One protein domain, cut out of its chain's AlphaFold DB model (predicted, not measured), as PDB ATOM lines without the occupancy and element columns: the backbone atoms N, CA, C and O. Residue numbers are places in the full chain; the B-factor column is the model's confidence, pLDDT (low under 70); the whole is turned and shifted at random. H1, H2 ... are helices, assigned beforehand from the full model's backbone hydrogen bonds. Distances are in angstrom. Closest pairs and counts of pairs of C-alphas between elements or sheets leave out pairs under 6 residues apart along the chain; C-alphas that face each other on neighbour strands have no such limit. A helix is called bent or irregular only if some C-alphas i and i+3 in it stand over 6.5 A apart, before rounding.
ATOM      1  N   LEU A  34       0.614  21.423   1.996       56.16
ATOM      2  CA  LEU A  34       1.583  22.128   1.135       56.16
ATOM      3  C   LEU A  34       2.844  21.304   0.892       56.16
ATOM      4  O   LEU A  34       3.472  21.438  -0.149       56.16
ATOM      5  N   GLU A  35       3.248  20.481   1.846       59.28
ATOM      6  CA  GLU A  35       4.411  19.613   1.763       59.28
ATOM      7  C   GLU A  35       4.146  18.388   0.896       59.28
ATOM      8  O   GLU A  35       5.048  17.977   0.166       59.28
ATOM      9  N   VAL A  36       2.937  17.824   0.958       58.91
ATOM     10  CA  VAL A  36       2.449  16.794   0.036       58.91
ATOM     11  C   VAL A  36       2.315  17.392  -1.358       58.91
ATOM     12  O   VAL A  36       2.803  16.794  -2.309       58.91
ATOM     13  N   GLN A  37       1.767  18.602  -1.486       59.12
ATOM     14  CA  GLN A  37       1.662  19.294  -2.767       59.12
ATOM     15  C   GLN A  37       3.047  19.605  -3.346       59.12
ATOM     16  O   GLN A  37       3.324  19.219  -4.467       59.12
ATOM     17  N   LYS A  38       3.980  20.157  -2.562       66.44
ATOM     18  CA  LYS A  38       5.379  20.374  -2.976       66.44
ATOM     19  C   LYS A  38       6.130  19.073  -3.246       66.44
ATOM     20  O   LYS A  38       7.064  19.064  -4.039       66.44
ATOM     21  N   PHE A  39       5.774  17.976  -2.580       61.00
ATOM     22  CA  PHE A  39       6.317  16.655  -2.879       61.00
ATOM     23  C   PHE A  39       5.787  16.135  -4.221       61.00
ATOM     24  O   PHE A  39       6.576  15.636  -5.020       61.00
ATOM     25  N   LEU A  40       4.494  16.314  -4.503       59.53
ATOM     26  CA  LEU A  40       3.884  16.028  -5.801       59.53
ATOM     27  C   LEU A  40       4.477  16.921  -6.904       59.53
ATOM     28  O   LEU A  40       4.858  16.413  -7.953       59.53
ATOM     29  N   ASP A  41       4.666  18.211  -6.640       66.00
ATOM     30  CA  ASP A  41       5.274  19.173  -7.564       66.00
ATOM     31  C   ASP A  41       6.783  18.887  -7.753       66.00
ATOM     32  O   ASP A  41       7.338  18.964  -8.846       66.00
ATOM     33  N   GLY A  42       7.474  18.444  -6.701       62.22
ATOM     34  CA  GLY A  42       8.866  17.995  -6.770       62.22
ATOM     35  C   GLY A  42       9.041  16.672  -7.524       62.22
ATOM     36  O   GLY A  42      10.088  16.443  -8.140       62.22
ATOM     37  N   LEU A  43       8.020  15.806  -7.510       57.50
ATOM     38  CA  LEU A  43       7.955  14.612  -8.354       57.50
ATOM     39  C   LEU A  43       7.762  14.977  -9.834       57.50
ATOM     40  O   LEU A  43       8.287  14.255 -10.682       57.50
ATOM     41  N   THR A  44       7.063  16.072 -10.151       56.84
ATOM     42  CA  THR A  44       6.790  16.487 -11.537       56.84
ATOM     43  C   THR A  44       7.920  17.311 -12.161       56.84
ATOM     44  O   THR A  44       8.183  17.148 -13.353       56.84
ATOM     45  N   GLU A  45       8.644  18.137 -11.395       60.78
ATOM     46  CA  GLU A  45       9.646  19.045 -11.979       60.78
ATOM     47  C   GLU A  45      11.021  18.417 -12.249       60.78
ATOM     48  O   GLU A  45      11.651  18.736 -13.259       60.78
ATOM     49  N   LYS A  46      11.530  17.528 -11.381       53.94
ATOM     50  CA  LYS A  46      12.944  17.109 -11.477       53.94
ATOM     51  C   LYS A  46      13.208  15.880 -12.333       53.94
ATOM     52  O   LYS A  46      14.306  15.759 -12.866       53.94
ATOM     53  N   HIS A  47      12.234  14.993 -12.518       52.81
ATOM     54  CA  HIS A  47      12.395  13.829 -13.384       52.81
ATOM     55  C   HIS A  47      11.041  13.388 -13.932       52.81
ATOM     56  O   HIS A  47      10.277  12.736 -13.222       52.81
ATOM     57  N   LYS A  48      10.797  13.627 -15.227       62.91
ATOM     58  CA  LYS A  48       9.794  12.892 -16.016       62.91
ATOM     59  C   LYS A  48      10.223  11.431 -16.157       62.91
ATOM     60  O   LYS A  48      10.590  10.967 -17.233       62.91
ATOM     61  N   ASN A  49      10.312  10.716 -15.041       73.12
ATOM     62  CA  ASN A  49      10.547   9.293 -15.070       73.12
ATOM     63  C   ASN A  49       9.207   8.656 -15.458       73.12
ATOM     64  O   ASN A  49       8.255   8.782 -14.685       73.12
ATOM     65  N   PRO A  50       9.106   7.973 -16.611       78.69
ATOM     66  CA  PRO A  50       7.848   7.380 -17.067       78.69
ATOM     67  C   PRO A  50       7.269   6.382 -16.052       78.69
ATOM     68  O   PRO A  50       6.073   6.109 -16.047       78.69
ATOM     69  N   ILE A  51       8.107   5.849 -15.156       80.56
ATOM     70  CA  ILE A  51       7.678   4.999 -14.043       80.56
ATOM     71  C   ILE A  51       6.893   5.804 -12.997       80.56
ATOM     72  O   ILE A  51       5.881   5.318 -12.500       80.56
ATOM     73  N   CYS A  52       7.325   7.028 -12.674       78.69
ATOM     74  CA  CYS A  52       6.632   7.882 -11.711       78.69
ATOM     75  C   CYS A  52       5.241   8.270 -12.211       78.69
ATOM     76  O   CYS A  52       4.299   8.186 -11.437       78.69
ATOM     77  N   GLU A  53       5.093   8.634 -13.487       81.25
ATOM     78  CA  GLU A  53       3.785   8.994 -14.059       81.25
ATOM     79  C   GLU A  53       2.802   7.819 -14.012       81.25
ATOM     80  O   GLU A  53       1.651   7.983 -13.614       81.25
ATOM     81  N   LYS A  54       3.272   6.606 -14.333       83.38
ATOM     82  CA  LYS A  54       2.456   5.387 -14.252       83.38
ATOM     83  C   LYS A  54       2.055   5.021 -12.823       83.38
ATOM     84  O   LYS A  54       0.988   4.449 -12.623       83.38
ATOM     85  N   LEU A  55       2.912   5.315 -11.843       85.50
ATOM     86  CA  LEU A  55       2.684   4.980 -10.436       85.50
ATOM     87  C   LEU A  55       2.025   6.110  -9.627       85.50
ATOM     88  O   LEU A  55       1.548   5.850  -8.525       85.50
ATOM     89  N   ALA A  56       1.941   7.328 -10.169       81.88
ATOM     90  CA  ALA A  56       1.363   8.497  -9.503       81.88
ATOM     91  C   ALA A  56      -0.064   8.284  -8.962       81.88
ATOM     92  O   ALA A  56      -0.317   8.688  -7.830       81.88
ATOM     93  N   PRO A  57      -0.985   7.596  -9.666       82.81
ATOM     94  CA  PRO A  57      -2.322   7.341  -9.127       82.81
ATOM     95  C   PRO A  57      -2.331   6.443  -7.881       82.81
ATOM     96  O   PRO A  57      -3.242   6.529  -7.065       82.81
ATOM     97  N   TYR A  58      -1.314   5.592  -7.716       83.31
ATOM     98  CA  TYR A  58      -1.214   4.631  -6.611       83.31
ATOM     99  C   TYR A  58      -0.405   5.169  -5.431       83.31
ATOM    100  O   TYR A  58      -0.373   4.550  -4.374       83.31
ATOM    101  N   LEU A  59       0.246   6.322  -5.595       78.94
ATOM    102  CA  LEU A  59       1.024   6.974  -4.541       78.94
ATOM    103  C   LEU A  59       0.148   7.369  -3.350       78.94
ATOM    104  O   LEU A  59       0.594   7.227  -2.219       78.94
ATOM    105  N   LEU A  60      -1.091   7.806  -3.598       74.00
ATOM    106  CA  LEU A  60      -2.034   8.167  -2.536       74.00
ATOM    107  C   LEU A  60      -2.416   6.956  -1.679       74.00
ATOM    108  O   LEU A  60      -2.400   7.056  -0.461       74.00
ATOM    109  N   ALA A  61      -2.643   5.794  -2.297       68.00
ATOM    110  CA  ALA A  61      -2.910   4.554  -1.563       68.00
ATOM    111  C   ALA A  61      -1.728   4.135  -0.667       68.00
ATOM    112  O   ALA A  61      -1.917   3.467   0.344       68.00
ATOM    113  N   VAL A  62      -0.508   4.553  -1.019       67.19
ATOM    114  CA  VAL A  62       0.709   4.252  -0.252       67.19
ATOM    115  C   VAL A  62       0.953   5.211   0.910       67.19
ATOM    116  O   VAL A  62       1.714   4.881   1.820       67.19
ATOM    117  N   ILE A  63       0.303   6.376   0.908       65.81
ATOM    118  CA  ILE A  63       0.302   7.257   2.079       65.81
ATOM    119  C   ILE A  63      -0.421   6.559   3.236       65.81
ATOM    120  O   ILE A  63       0.091   6.572   4.352       65.81
ATOM    121  N   ASP A  64      -1.540   5.890   2.946       73.25
ATOM    122  CA  ASP A  64      -2.322   5.162   3.949       73.25
ATOM    123  C   ASP A  64      -1.717   3.785   4.271       73.25
ATOM    124  O   ASP A  64      -1.668   3.387   5.434       73.25
ATOM    125  N   ASP A  65      -1.200   3.072   3.260       80.44
ATOM    126  CA  ASP A  65      -0.527   1.781   3.434       80.44
ATOM    127  C   ASP A  65       0.853   1.740   2.759       80.44
ATOM    128  O   ASP A  65       1.032   1.468   1.569       80.44
ATOM    129  N   SER A  66       1.880   1.939   3.582       78.69
ATOM    130  CA  SER A  66       3.286   1.874   3.187       78.69
ATOM    131  C   SER A  66       3.743   0.487   2.694       78.69
ATOM    132  O   SER A  66       4.841   0.369   2.136       78.69
ATOM    133  N   TYR A  67       2.974  -0.579   2.919       89.06
ATOM    134  CA  TYR A  67       3.335  -1.958   2.585       89.06
ATOM    135  C   TYR A  67       2.207  -2.629   1.794       89.06
ATOM    136  O   TYR A  67       1.569  -3.545   2.312       89.06
ATOM    137  N   PRO A  68       2.006  -2.245   0.517       88.25
ATOM    138  CA  PRO A  68       0.898  -2.764  -0.271       88.25
ATOM    139  C   PRO A  68       0.922  -4.293  -0.311       88.25
ATOM    140  O   PRO A  68       1.959  -4.909  -0.592       88.25
ATOM    141  N   ALA A  69      -0.242  -4.888  -0.048       92.75
ATOM    142  CA  ALA A  69      -0.455  -6.324  -0.140       92.75
ATOM    143  C   ALA A  69      -0.098  -6.867  -1.535       92.75
ATOM    144  O   ALA A  69      -0.063  -6.139  -2.531       92.75
ATOM    145  N   VAL A  70       0.151  -8.176  -1.617       93.06
ATOM    146  CA  VAL A  70       0.527  -8.840  -2.877       93.06
ATOM    147  C   VAL A  70      -0.537  -8.628  -3.958       93.06
ATOM    148  O   VAL A  70      -0.183  -8.358  -5.104       93.06
ATOM    149  N   ASP A  71      -1.817  -8.658  -3.584       93.50
ATOM    150  CA  ASP A  71      -2.938  -8.432  -4.501       93.50
ATOM    151  C   ASP A  71      -2.911  -7.017  -5.097       93.50
ATOM    152  O   ASP A  71      -3.021  -6.856  -6.313       93.50
ATOM    153  N   ASN A  72      -2.619  -6.002  -4.275       91.81
ATOM    154  CA  ASN A  72      -2.460  -4.618  -4.731       91.81
ATOM    155  C   ASN A  72      -1.268  -4.480  -5.690       91.81
ATOM    156  O   ASN A  72      -1.333  -3.753  -6.678       91.81
ATOM    157  N   ILE A  73      -0.162  -5.188  -5.430       94.50
ATOM    158  CA  ILE A  73       0.995  -5.183  -6.334       94.50
ATOM    159  C   ILE A  73       0.622  -5.801  -7.685       94.50
ATOM    160  O   ILE A  73       0.998  -5.239  -8.713       94.50
ATOM    161  N   ASN A  74      -0.120  -6.910  -7.699       96.00
ATOM    162  CA  ASN A  74      -0.565  -7.556  -8.936       96.00
ATOM    163  C   ASN A  74      -1.470  -6.629  -9.761       96.00
ATOM    164  O   ASN A  74      -1.245  -6.470 -10.959       96.00
ATOM    165  N   GLU A  75      -2.409  -5.933  -9.119       94.38
ATOM    166  CA  GLU A  75      -3.264  -4.945  -9.788       94.38
ATOM    167  C   GLU A  75      -2.438  -3.815 -10.432       94.38
ATOM    168  O   GLU A  75      -2.651  -3.441 -11.590       94.38
ATOM    169  N   ILE A  76      -1.441  -3.288  -9.712       93.50
ATOM    170  CA  ILE A  76      -0.546  -2.247 -10.237       93.50
ATOM    171  C   ILE A  76       0.273  -2.785 -11.415       93.50
ATOM    172  O   ILE A  76       0.481  -2.065 -12.396       93.50
ATOM    173  N   MET A  77       0.739  -4.035 -11.356       96.44
ATOM    174  CA  MET A  77       1.466  -4.666 -12.462       96.44
ATOM    175  C   MET A  77       0.612  -4.731 -13.725       96.44
ATOM    176  O   MET A  77       1.071  -4.292 -14.781       96.44
ATOM    177  N   GLU A  78      -0.623  -5.226 -13.611       96.81
ATOM    178  CA  GLU A  78      -1.555  -5.345 -14.736       96.81
ATOM    179  C   GLU A  78      -1.829  -3.986 -15.383       96.81
ATOM    180  O   GLU A  78      -1.781  -3.851 -16.606       96.81
ATOM    181  N   LYS A  79      -2.039  -2.947 -14.568       94.44
ATOM    182  CA  LYS A  79      -2.372  -1.607 -15.065       94.44
ATOM    183  C   LYS A  79      -1.177  -0.846 -15.643       94.44
ATOM    184  O   LYS A  79      -1.348  -0.028 -16.543       94.44
ATOM    185  N   THR A  80       0.035  -1.068 -15.133       93.38
ATOM    186  CA  THR A  80       1.218  -0.263 -15.508       93.38
ATOM    187  C   THR A  80       2.173  -0.965 -16.477       93.38
ATOM    188  O   THR A  80       2.977  -0.296 -17.147       93.38
ATOM    189  N   GLY A  81       2.103  -2.297 -16.552       95.88
ATOM    190  CA  GLY A  81       3.061  -3.149 -17.257       95.88
ATOM    191  C   GLY A  81       4.436  -3.220 -16.583       95.88
ATOM    192  O   GLY A  81       5.412  -3.614 -17.219       95.88
ATOM    193  N   LEU A  82       4.551  -2.782 -15.325       95.19
ATOM    194  CA  LEU A  82       5.793  -2.852 -14.555       95.19
ATOM    195  C   LEU A  82       5.925  -4.208 -13.859       95.19
ATOM    196  O   LEU A  82       4.940  -4.854 -13.516       95.19
ATOM    197  N   SER A  83       7.160  -4.629 -13.597       97.19
ATOM    198  CA  SER A  83       7.408  -5.829 -12.793       97.19
ATOM    199  C   SER A  83       7.144  -5.580 -11.303       97.19
ATOM    200  O   SER A  83       7.420  -4.495 -10.784       97.19
ATOM    201  N   ALA A  84       6.742  -6.629 -10.572       95.94
ATOM    202  CA  ALA A  84       6.606  -6.598  -9.109       95.94
ATOM    203  C   ALA A  84       7.856  -6.044  -8.406       95.94
ATOM    204  O   ALA A  84       7.769  -5.410  -7.357       95.94
ATOM    205  N   ARG A  85       9.048  -6.325  -8.953       95.75
ATOM    206  CA  ARG A  85      10.314  -5.833  -8.401       95.75
ATOM    207  C   ARG A  85      10.426  -4.316  -8.538       95.75
ATOM    208  O   ARG A  85      10.702  -3.659  -7.544       95.75
ATOM    209  N   GLN A  86      10.161  -3.765  -9.725       93.56
ATOM    210  CA  GLN A  86      10.201  -2.316  -9.959       93.56
ATOM    211  C   GLN A  86       9.216  -1.568  -9.058       93.56
ATOM    212  O   GLN A  86       9.574  -0.542  -8.489       93.56
ATOM    213  N   ILE A  87       8.006  -2.108  -8.888       93.00
ATOM    214  CA  ILE A  87       6.972  -1.527  -8.021       93.00
ATOM    215  C   ILE A  87       7.428  -1.538  -6.553       93.00
ATOM    216  O   ILE A  87       7.390  -0.511  -5.878       93.00
ATOM    217  N   ARG A  88       7.940  -2.673  -6.058       93.06
ATOM    218  CA  ARG A  88       8.457  -2.780  -4.680       93.06
ATOM    219  C   ARG A  88       9.649  -1.863  -4.426       93.06
ATOM    220  O   ARG A  88       9.692  -1.198  -3.391       93.06
ATOM    221  N   ASP A  89      10.597  -1.809  -5.358       93.31
ATOM    222  CA  ASP A  89      11.766  -0.933  -5.262       93.31
ATOM    223  C   ASP A  89      11.348   0.543  -5.283       93.31
ATOM    224  O   ASP A  89      11.874   1.347  -4.509       93.31
ATOM    225  N   TYR A  90      10.351   0.894  -6.099       90.31
ATOM    226  CA  TYR A  90       9.759   2.226  -6.106       90.31
ATOM    227  C   TYR A  90       9.176   2.589  -4.735       90.31
ATOM    228  O   TYR A  90       9.602   3.580  -4.142       90.31
ATOM    229  N   PHE A  91       8.286   1.765  -4.175       89.69
ATOM    230  CA  PHE A  91       7.676   2.042  -2.868       89.69
ATOM    231  C   PHE A  91       8.683   2.028  -1.716       89.69
ATOM    232  O   PHE A  91       8.603   2.837  -0.793       89.69
ATOM    233  N   ARG A  92       9.699   1.162  -1.771       91.31
ATOM    234  CA  ARG A  92      10.827   1.199  -0.830       91.31
ATOM    235  C   ARG A  92      11.555   2.543  -0.879       91.31
ATOM    236  O   ARG A  92      11.832   3.118   0.173       91.31
ATOM    237  N   ASN A  93      11.849   3.051  -2.073       88.56
ATOM    238  CA  ASN A  93      12.517   4.338  -2.236       88.56
ATOM    239  C   ASN A  93      11.634   5.506  -1.790       88.56
ATOM    240  O   ASN A  93      12.149   6.427  -1.157       88.56
ATOM    241  N   GLN A  94      10.327   5.461  -2.066       85.69
ATOM    242  CA  GLN A  94       9.402   6.497  -1.607       85.69
ATOM    243  C   GLN A  94       9.329   6.559  -0.084       85.69
ATOM    244  O   GLN A  94       9.519   7.632   0.482       85.69
ATOM    245  N   ARG A  95       9.207   5.413   0.594       87.56
ATOM    246  CA  ARG A  95       9.272   5.361   2.062       87.56
ATOM    247  C   ARG A  95      10.571   5.924   2.602       87.56
ATOM    248  O   ARG A  95      10.547   6.740   3.510       87.56
ATOM    249  N   LYS A  96      11.711   5.539   2.019       87.00
ATOM    250  CA  LYS A  96      13.015   6.060   2.447       87.00
ATOM    251  C   LYS A  96      13.068   7.590   2.361       87.00
ATOM    252  O   LYS A  96      13.595   8.226   3.266       87.00
ATOM    253  N   ARG A  97      12.531   8.175   1.286       84.31
ATOM    254  CA  ARG A  97      12.461   9.636   1.102       84.31
ATOM    255  C   ARG A  97      11.513  10.288   2.103       84.31
ATOM    256  O   ARG A  97      11.866  11.309   2.677       84.31
ATOM    257  N   TYR A  98      10.350   9.684   2.320       82.38
ATOM    258  CA  TYR A  98       9.361  10.155   3.280       82.38
ATOM    259  C   TYR A  98       9.913  10.160   4.711       82.38
ATOM    260  O   TYR A  98       9.889  11.196   5.367       82.38
ATOM    261  N   PHE A  99      10.520   9.053   5.152       81.75
ATOM    262  CA  PHE A  99      11.170   8.969   6.462       81.75
ATOM    263  C   PHE A  99      12.301   9.982   6.613       81.75
ATOM    264  O   PHE A  99      12.350  10.671   7.622       81.75
ATOM    265  N   ALA A 100      13.171  10.130   5.607       77.69
ATOM    266  CA  ALA A 100      14.233  11.136   5.653       77.69
ATOM    267  C   ALA A 100      13.677  12.560   5.810       77.69
ATOM    268  O   ALA A 100      14.268  13.374   6.513       77.69
ATOM    269  N   LYS A 101      12.532  12.851   5.182       81.12
ATOM    270  CA  LYS A 101      11.862  14.145   5.302       81.12
ATOM    271  C   LYS A 101      11.271  14.354   6.695       81.12
ATOM    272  O   LYS A 101      11.526  15.393   7.286       81.12
ATOM    273  N   ILE A 102      10.539  13.373   7.228       77.69
ATOM    274  CA  ILE A 102       9.997  13.448   8.594       77.69
ATOM    275  C   ILE A 102      11.120  13.627   9.611       77.69
ATOM    276  O   ILE A 102      11.005  14.475  10.484       77.69
ATOM    277  N   SER A 103      12.205  12.857   9.500       78.56
ATOM    278  CA  SER A 103      13.348  13.012  10.402       78.56
ATOM    279  C   SER A 103      13.931  14.423  10.329       78.56
ATOM    280  O   SER A 103      14.172  15.015  11.371       78.56
ATOM    281  N   GLY A 104      14.062  14.990   9.125       83.06
ATOM    282  CA  GLY A 104      14.490  16.381   8.958       83.06
ATOM    283  C   GLY A 104      13.542  17.390   9.612       83.06
ATOM    284  O   GLY A 104      14.005  18.287  10.301       83.06
ATOM    285  N   LEU A 105      12.223  17.209   9.474       77.19
ATOM    286  CA  LEU A 105      11.233  18.068  10.139       77.19
ATOM    287  C   LEU A 105      11.327  17.981  11.669       77.19
ATOM    288  O   LEU A 105      11.227  18.999  12.342       77.19
ATOM    289  N   ILE A 106      11.550  16.782  12.217       78.44
ATOM    290  CA  ILE A 106      11.741  16.585  13.661       78.44
ATOM    291  C   ILE A 106      12.994  17.325  14.145       78.44
ATOM    292  O   ILE A 106      12.966  17.942  15.211       78.44
ATOM    293  N   ASP A 107      14.083  17.276  13.376       84.06
ATOM    294  CA  ASP A 107      15.324  17.981  13.704       84.06
ATOM    295  C   ASP A 107      15.144  19.510  13.640       84.06
ATOM    296  O   ASP A 107      15.611  20.225  14.532       84.06
ATOM    297  N   ASP A 108      14.413  20.011  12.639       79.56
ATOM    298  CA  ASP A 108      14.083  21.433  12.499       79.56
ATOM    299  C   ASP A 108      13.198  21.926  13.660       79.56
ATOM    300  O   ASP A 108      13.508  22.937  14.296       79.56
ATOM    301  N   ASP A 109      12.134  21.190  13.995       81.00
ATOM    302  CA  ASP A 109      11.242  21.514  15.115       81.00
ATOM    303  C   ASP A 109      11.994  21.506  16.448       81.00
ATOM    304  O   ASP A 109      11.830  22.408  17.278       81.00
ATOM    305  N   LYS A 110      12.872  20.519  16.646       87.06
ATOM    306  CA  LYS A 110      13.742  20.448  17.819       87.06
ATOM    307  C   LYS A 110      14.645  21.679  17.914       87.06
ATOM    308  O   LYS A 110      14.703  22.292  18.978       87.06
ATOM    309  N   SER A 111      15.288  22.076  16.816       85.75
ATOM    310  CA  SER A 111      16.135  23.276  16.753       85.75
ATOM    311  C   SER A 111      15.358  24.552  17.107       85.75
ATOM    312  O   SER A 111      15.821  25.386  17.889       85.75
ATOM    313  N   ILE A 112      14.118  24.680  16.620       84.44
ATOM    314  CA  ILE A 112      13.232  25.803  16.960       84.44
ATOM    315  C   ILE A 112      12.916  25.824  18.461       84.44
ATOM    316  O   ILE A 112      12.915  26.895  19.077       84.44
ATOM    317  N   ILE A 113      12.628  24.666  19.059       84.94
ATOM    318  CA  ILE A 113      12.347  24.552  20.496       84.94
ATOM    319  C   ILE A 113      13.585  24.932  21.315       84.94
ATOM    320  O   ILE A 113      13.469  25.726  22.250       84.94
ATOM    321  N   GLU A 114      14.760  24.419  20.953       89.62
ATOM    322  CA  GLU A 114      16.027  24.729  21.624       89.62
ATOM    323  C   GLU A 114      16.327  26.233  21.584       89.62
ATOM    324  O   GLU A 114      16.617  26.829  22.622       89.62
ATOM    325  N   HIS A 115      16.139  26.879  20.431       88.75
ATOM    326  CA  HIS A 115      16.334  28.322  20.297       88.75
ATOM    327  C   HIS A 115      15.347  29.142  21.148       88.75
ATOM    328  O   HIS A 115      15.723  30.130  21.780       88.75
ATOM    329  N   LYS A 116      14.073  28.725  21.211       87.62
ATOM    330  CA  LYS A 116      13.068  29.368  22.076       87.62
ATOM    331  C   LYS A 116      13.422  29.233  23.556       87.62
ATOM    332  O   LYS A 116      13.236  30.188  24.309       87.62
ATOM    333  N   LEU A 117      13.927  28.072  23.972       90.75
ATOM    334  CA  LEU A 117      14.377  27.845  25.345       90.75
ATOM    335  C   LEU A 117      15.586  28.716  25.684       90.75
ATOM    336  O   LEU A 117      15.576  29.380  26.716       90.75
ATOM    337  N   GLU A 118      16.590  28.763  24.809       93.50
ATOM    338  CA  GLU A 118      17.766  29.618  24.985       93.50
ATOM    339  C   GLU A 118      17.367  31.090  25.158       93.50
ATOM    340  O   GLU A 118      17.802  31.752  26.103       93.50
ATOM    341  N   PHE A 119      16.466  31.581  24.306       92.50
ATOM    342  CA  PHE A 119      15.946  32.941  24.405       92.50
ATOM    343  C   PHE A 119      15.230  33.205  25.740       92.50
ATOM    344  O   PHE A 119      15.419  34.261  26.347       92.50
ATOM    345  N   LEU A 120      14.417  32.256  26.219       92.56
ATOM    346  CA  LEU A 120      13.723  32.377  27.505       92.56
ATOM    347  C   LEU A 120      14.702  32.460  28.678       92.56
ATOM    348  O   LEU A 120      14.515  33.306  29.550       92.56
ATOM    349  N   TYR A 121      15.752  31.636  28.690       94.50
ATOM    350  CA  TYR A 121      16.771  31.692  29.741       94.50
ATOM    351  C   TYR A 121      17.522  33.026  29.737       94.50
ATOM    352  O   TYR A 121      17.588  33.683  30.773       94.50
ATOM    353  N   GLN A 122      17.967  33.499  28.567       92.81
ATOM    354  CA  GLN A 122      18.606  34.816  28.437       92.81
ATOM    355  C   GLN A 122      17.691  35.957  28.909       92.81
ATOM    356  O   GLN A 122      18.144  36.937  29.505       92.81
ATOM    357  N   TYR A 123      16.387  35.844  28.645       92.56
ATOM    358  CA  TYR A 123      15.407  36.812  29.121       92.56
ATOM    359  C   TYR A 123      15.267  36.784  30.648       92.56
ATOM    360  O   TYR A 123      15.257  37.847  31.267       92.56
ATOM    361  N   ILE A 124      15.191  35.597  31.257       93.81
ATOM    362  CA  ILE A 124      15.132  35.438  32.717       93.81
ATOM    363  C   ILE A 124      16.375  36.044  33.373       93.81
ATOM    364  O   ILE A 124      16.224  36.843  34.296       93.81
ATOM    365  N   ASP A 125      17.572  35.747  32.864       93.81
ATOM    366  CA  ASP A 125      18.831  36.289  33.388       93.81
ATOM    367  C   ASP A 125      18.838  37.821  33.348       93.81
ATOM    368  O   ASP A 125      19.119  38.482  34.347       93.81
ATOM    369  N   LYS A 126      18.407  38.406  32.224       94.06
ATOM    370  CA  LYS A 126      18.278  39.862  32.082       94.06
ATOM    371  C   LYS A 126      17.310  40.468  33.100       94.06
ATOM    372  O   LYS A 126      17.564  41.555  33.618       94.06
ATOM    373  N   ILE A 127      16.186  39.800  33.363       93.81
ATOM    374  CA  ILE A 127      15.221  40.246  34.370       93.81
ATOM    375  C   ILE A 127      15.847  40.159  35.765       93.81
ATOM    376  O   ILE A 127      15.768  41.128  36.517       93.81
ATOM    377  N   ILE A 128      16.515  39.055  36.105       93.00
ATOM    378  CA  ILE A 128      17.213  38.901  37.389       93.00
ATOM    379  C   ILE A 128      18.236  40.027  37.583       93.00
ATOM    380  O   ILE A 128      18.223  40.676  38.630       93.00
ATOM    381  N   ASP A 129      19.054  40.322  36.572       91.44
ATOM    382  CA  ASP A 129      20.036  41.409  36.614       91.44
ATOM    383  C   ASP A 129      19.381  42.780  36.828       91.44
ATOM    384  O   ASP A 129      19.875  43.596  37.612       91.44
ATOM    385  N   GLU A 130      18.239  43.035  36.183       91.50
ATOM    386  CA  GLU A 130      17.474  44.269  36.373       91.50
ATOM    387  C   GLU A 130      16.945  44.396  37.812       91.50
ATOM    388  O   GLU A 130      17.023  45.474  38.409       91.50
ATOM    389  N   TYR A 131      16.430  43.311  38.396       91.38
ATOM    390  CA  TYR A 131      15.913  43.308  39.767       91.38
ATOM    391  C   TYR A 131      17.032  43.408  40.814       91.38
ATOM    392  O   TYR A 131      16.936  44.214  41.742       91.38
ATOM    393  N   VAL A 132      18.117  42.644  40.662       91.88
ATOM    394  CA  VAL A 132      19.261  42.659  41.589       91.88
ATOM    395  C   VAL A 132      20.033  43.978  41.487       91.88
ATOM    396  O   VAL A 132      20.460  44.529  42.505       91.88
ATOM    397  N   GLY A 133      20.187  44.525  40.279       81.25
ATOM    398  CA  GLY A 133      20.859  45.801  40.037       81.25
ATOM    399  C   GLY A 133      20.150  46.988  40.695       81.25
ATOM    400  O   GLY A 133      20.812  47.866  41.253       81.25
ATOM    401  N   LYS A 134      18.812  46.984  40.720       70.25
ATOM    402  CA  LYS A 134      18.007  48.023  41.388       70.25
ATOM    403  C   LYS A 134      18.120  48.006  42.918       70.25
ATOM    404  O   LYS A 134      17.862  49.028  43.545       70.25
ATOM    405  N   GLY A 135      18.556  46.901  43.528       62.31
ATOM    406  CA  GLY A 135      18.752  46.800  44.980       62.31
ATOM    407  C   GLY A 135      20.038  47.449  45.515       62.31
ATOM    408  O   GLY A 135      20.196  47.570  46.727       62.31
TER     409      GLY A 135
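What this domain is: This is residues 34 to 135 of the 189 residues of the protein "Homeobox_KN domain-containing protein" of Tritrichomonas foetus (UniProt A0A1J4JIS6). One very long helix, H4, has at its beginning a small head of three shorter helices, H1, H2 and H3; residues 102 to 135 stick out from it as an arm that makes the length. The 102 printed residues hold four named helices, H1 to H4 in order, and no named strand: all helix. The whole is extended, with a radius of gyration of the C-alphas of 23.6 A and spans of 82 by 28 by 17 A.

How they stand to each other: H1, residues 34 to 45, is close to but not clearly touching H2, residues 50 to 64; their closest C-alphas, Leu 43 and Cys 52, are 7.6 A apart. H2 is irregular, with C-alphas 54 and 57 7.3 A apart. With residues 54 to 58 alone it touches H3, residues 70 to 80, in a hairpin; the closest C-alphas, Lys 54 and Thr 80, are 5.9 A apart. H4, residues 84 to 134, touches H3 with residues 84 to 87 alone, only just about perpendicular at 73 degrees; the closest C-alphas, Ile 73 and Ala 84, are 6.4 A apart. Every O i to N i+4 pair is within hydrogen-bond range in H1, H3 and H4, and 6 of 11 in H2.

Where its parts are: H1 begins at C-alpha 34 (1.583, 22.128, 1.135). H4, 75.3 A long, ends at C-alpha 134 (18.007, 48.023, 41.388).

The domain as a whole: The printed part has no cut, and its three links are tight. The pLDDT is under 70 at residues 34 to 48, 61 to 63 and 135.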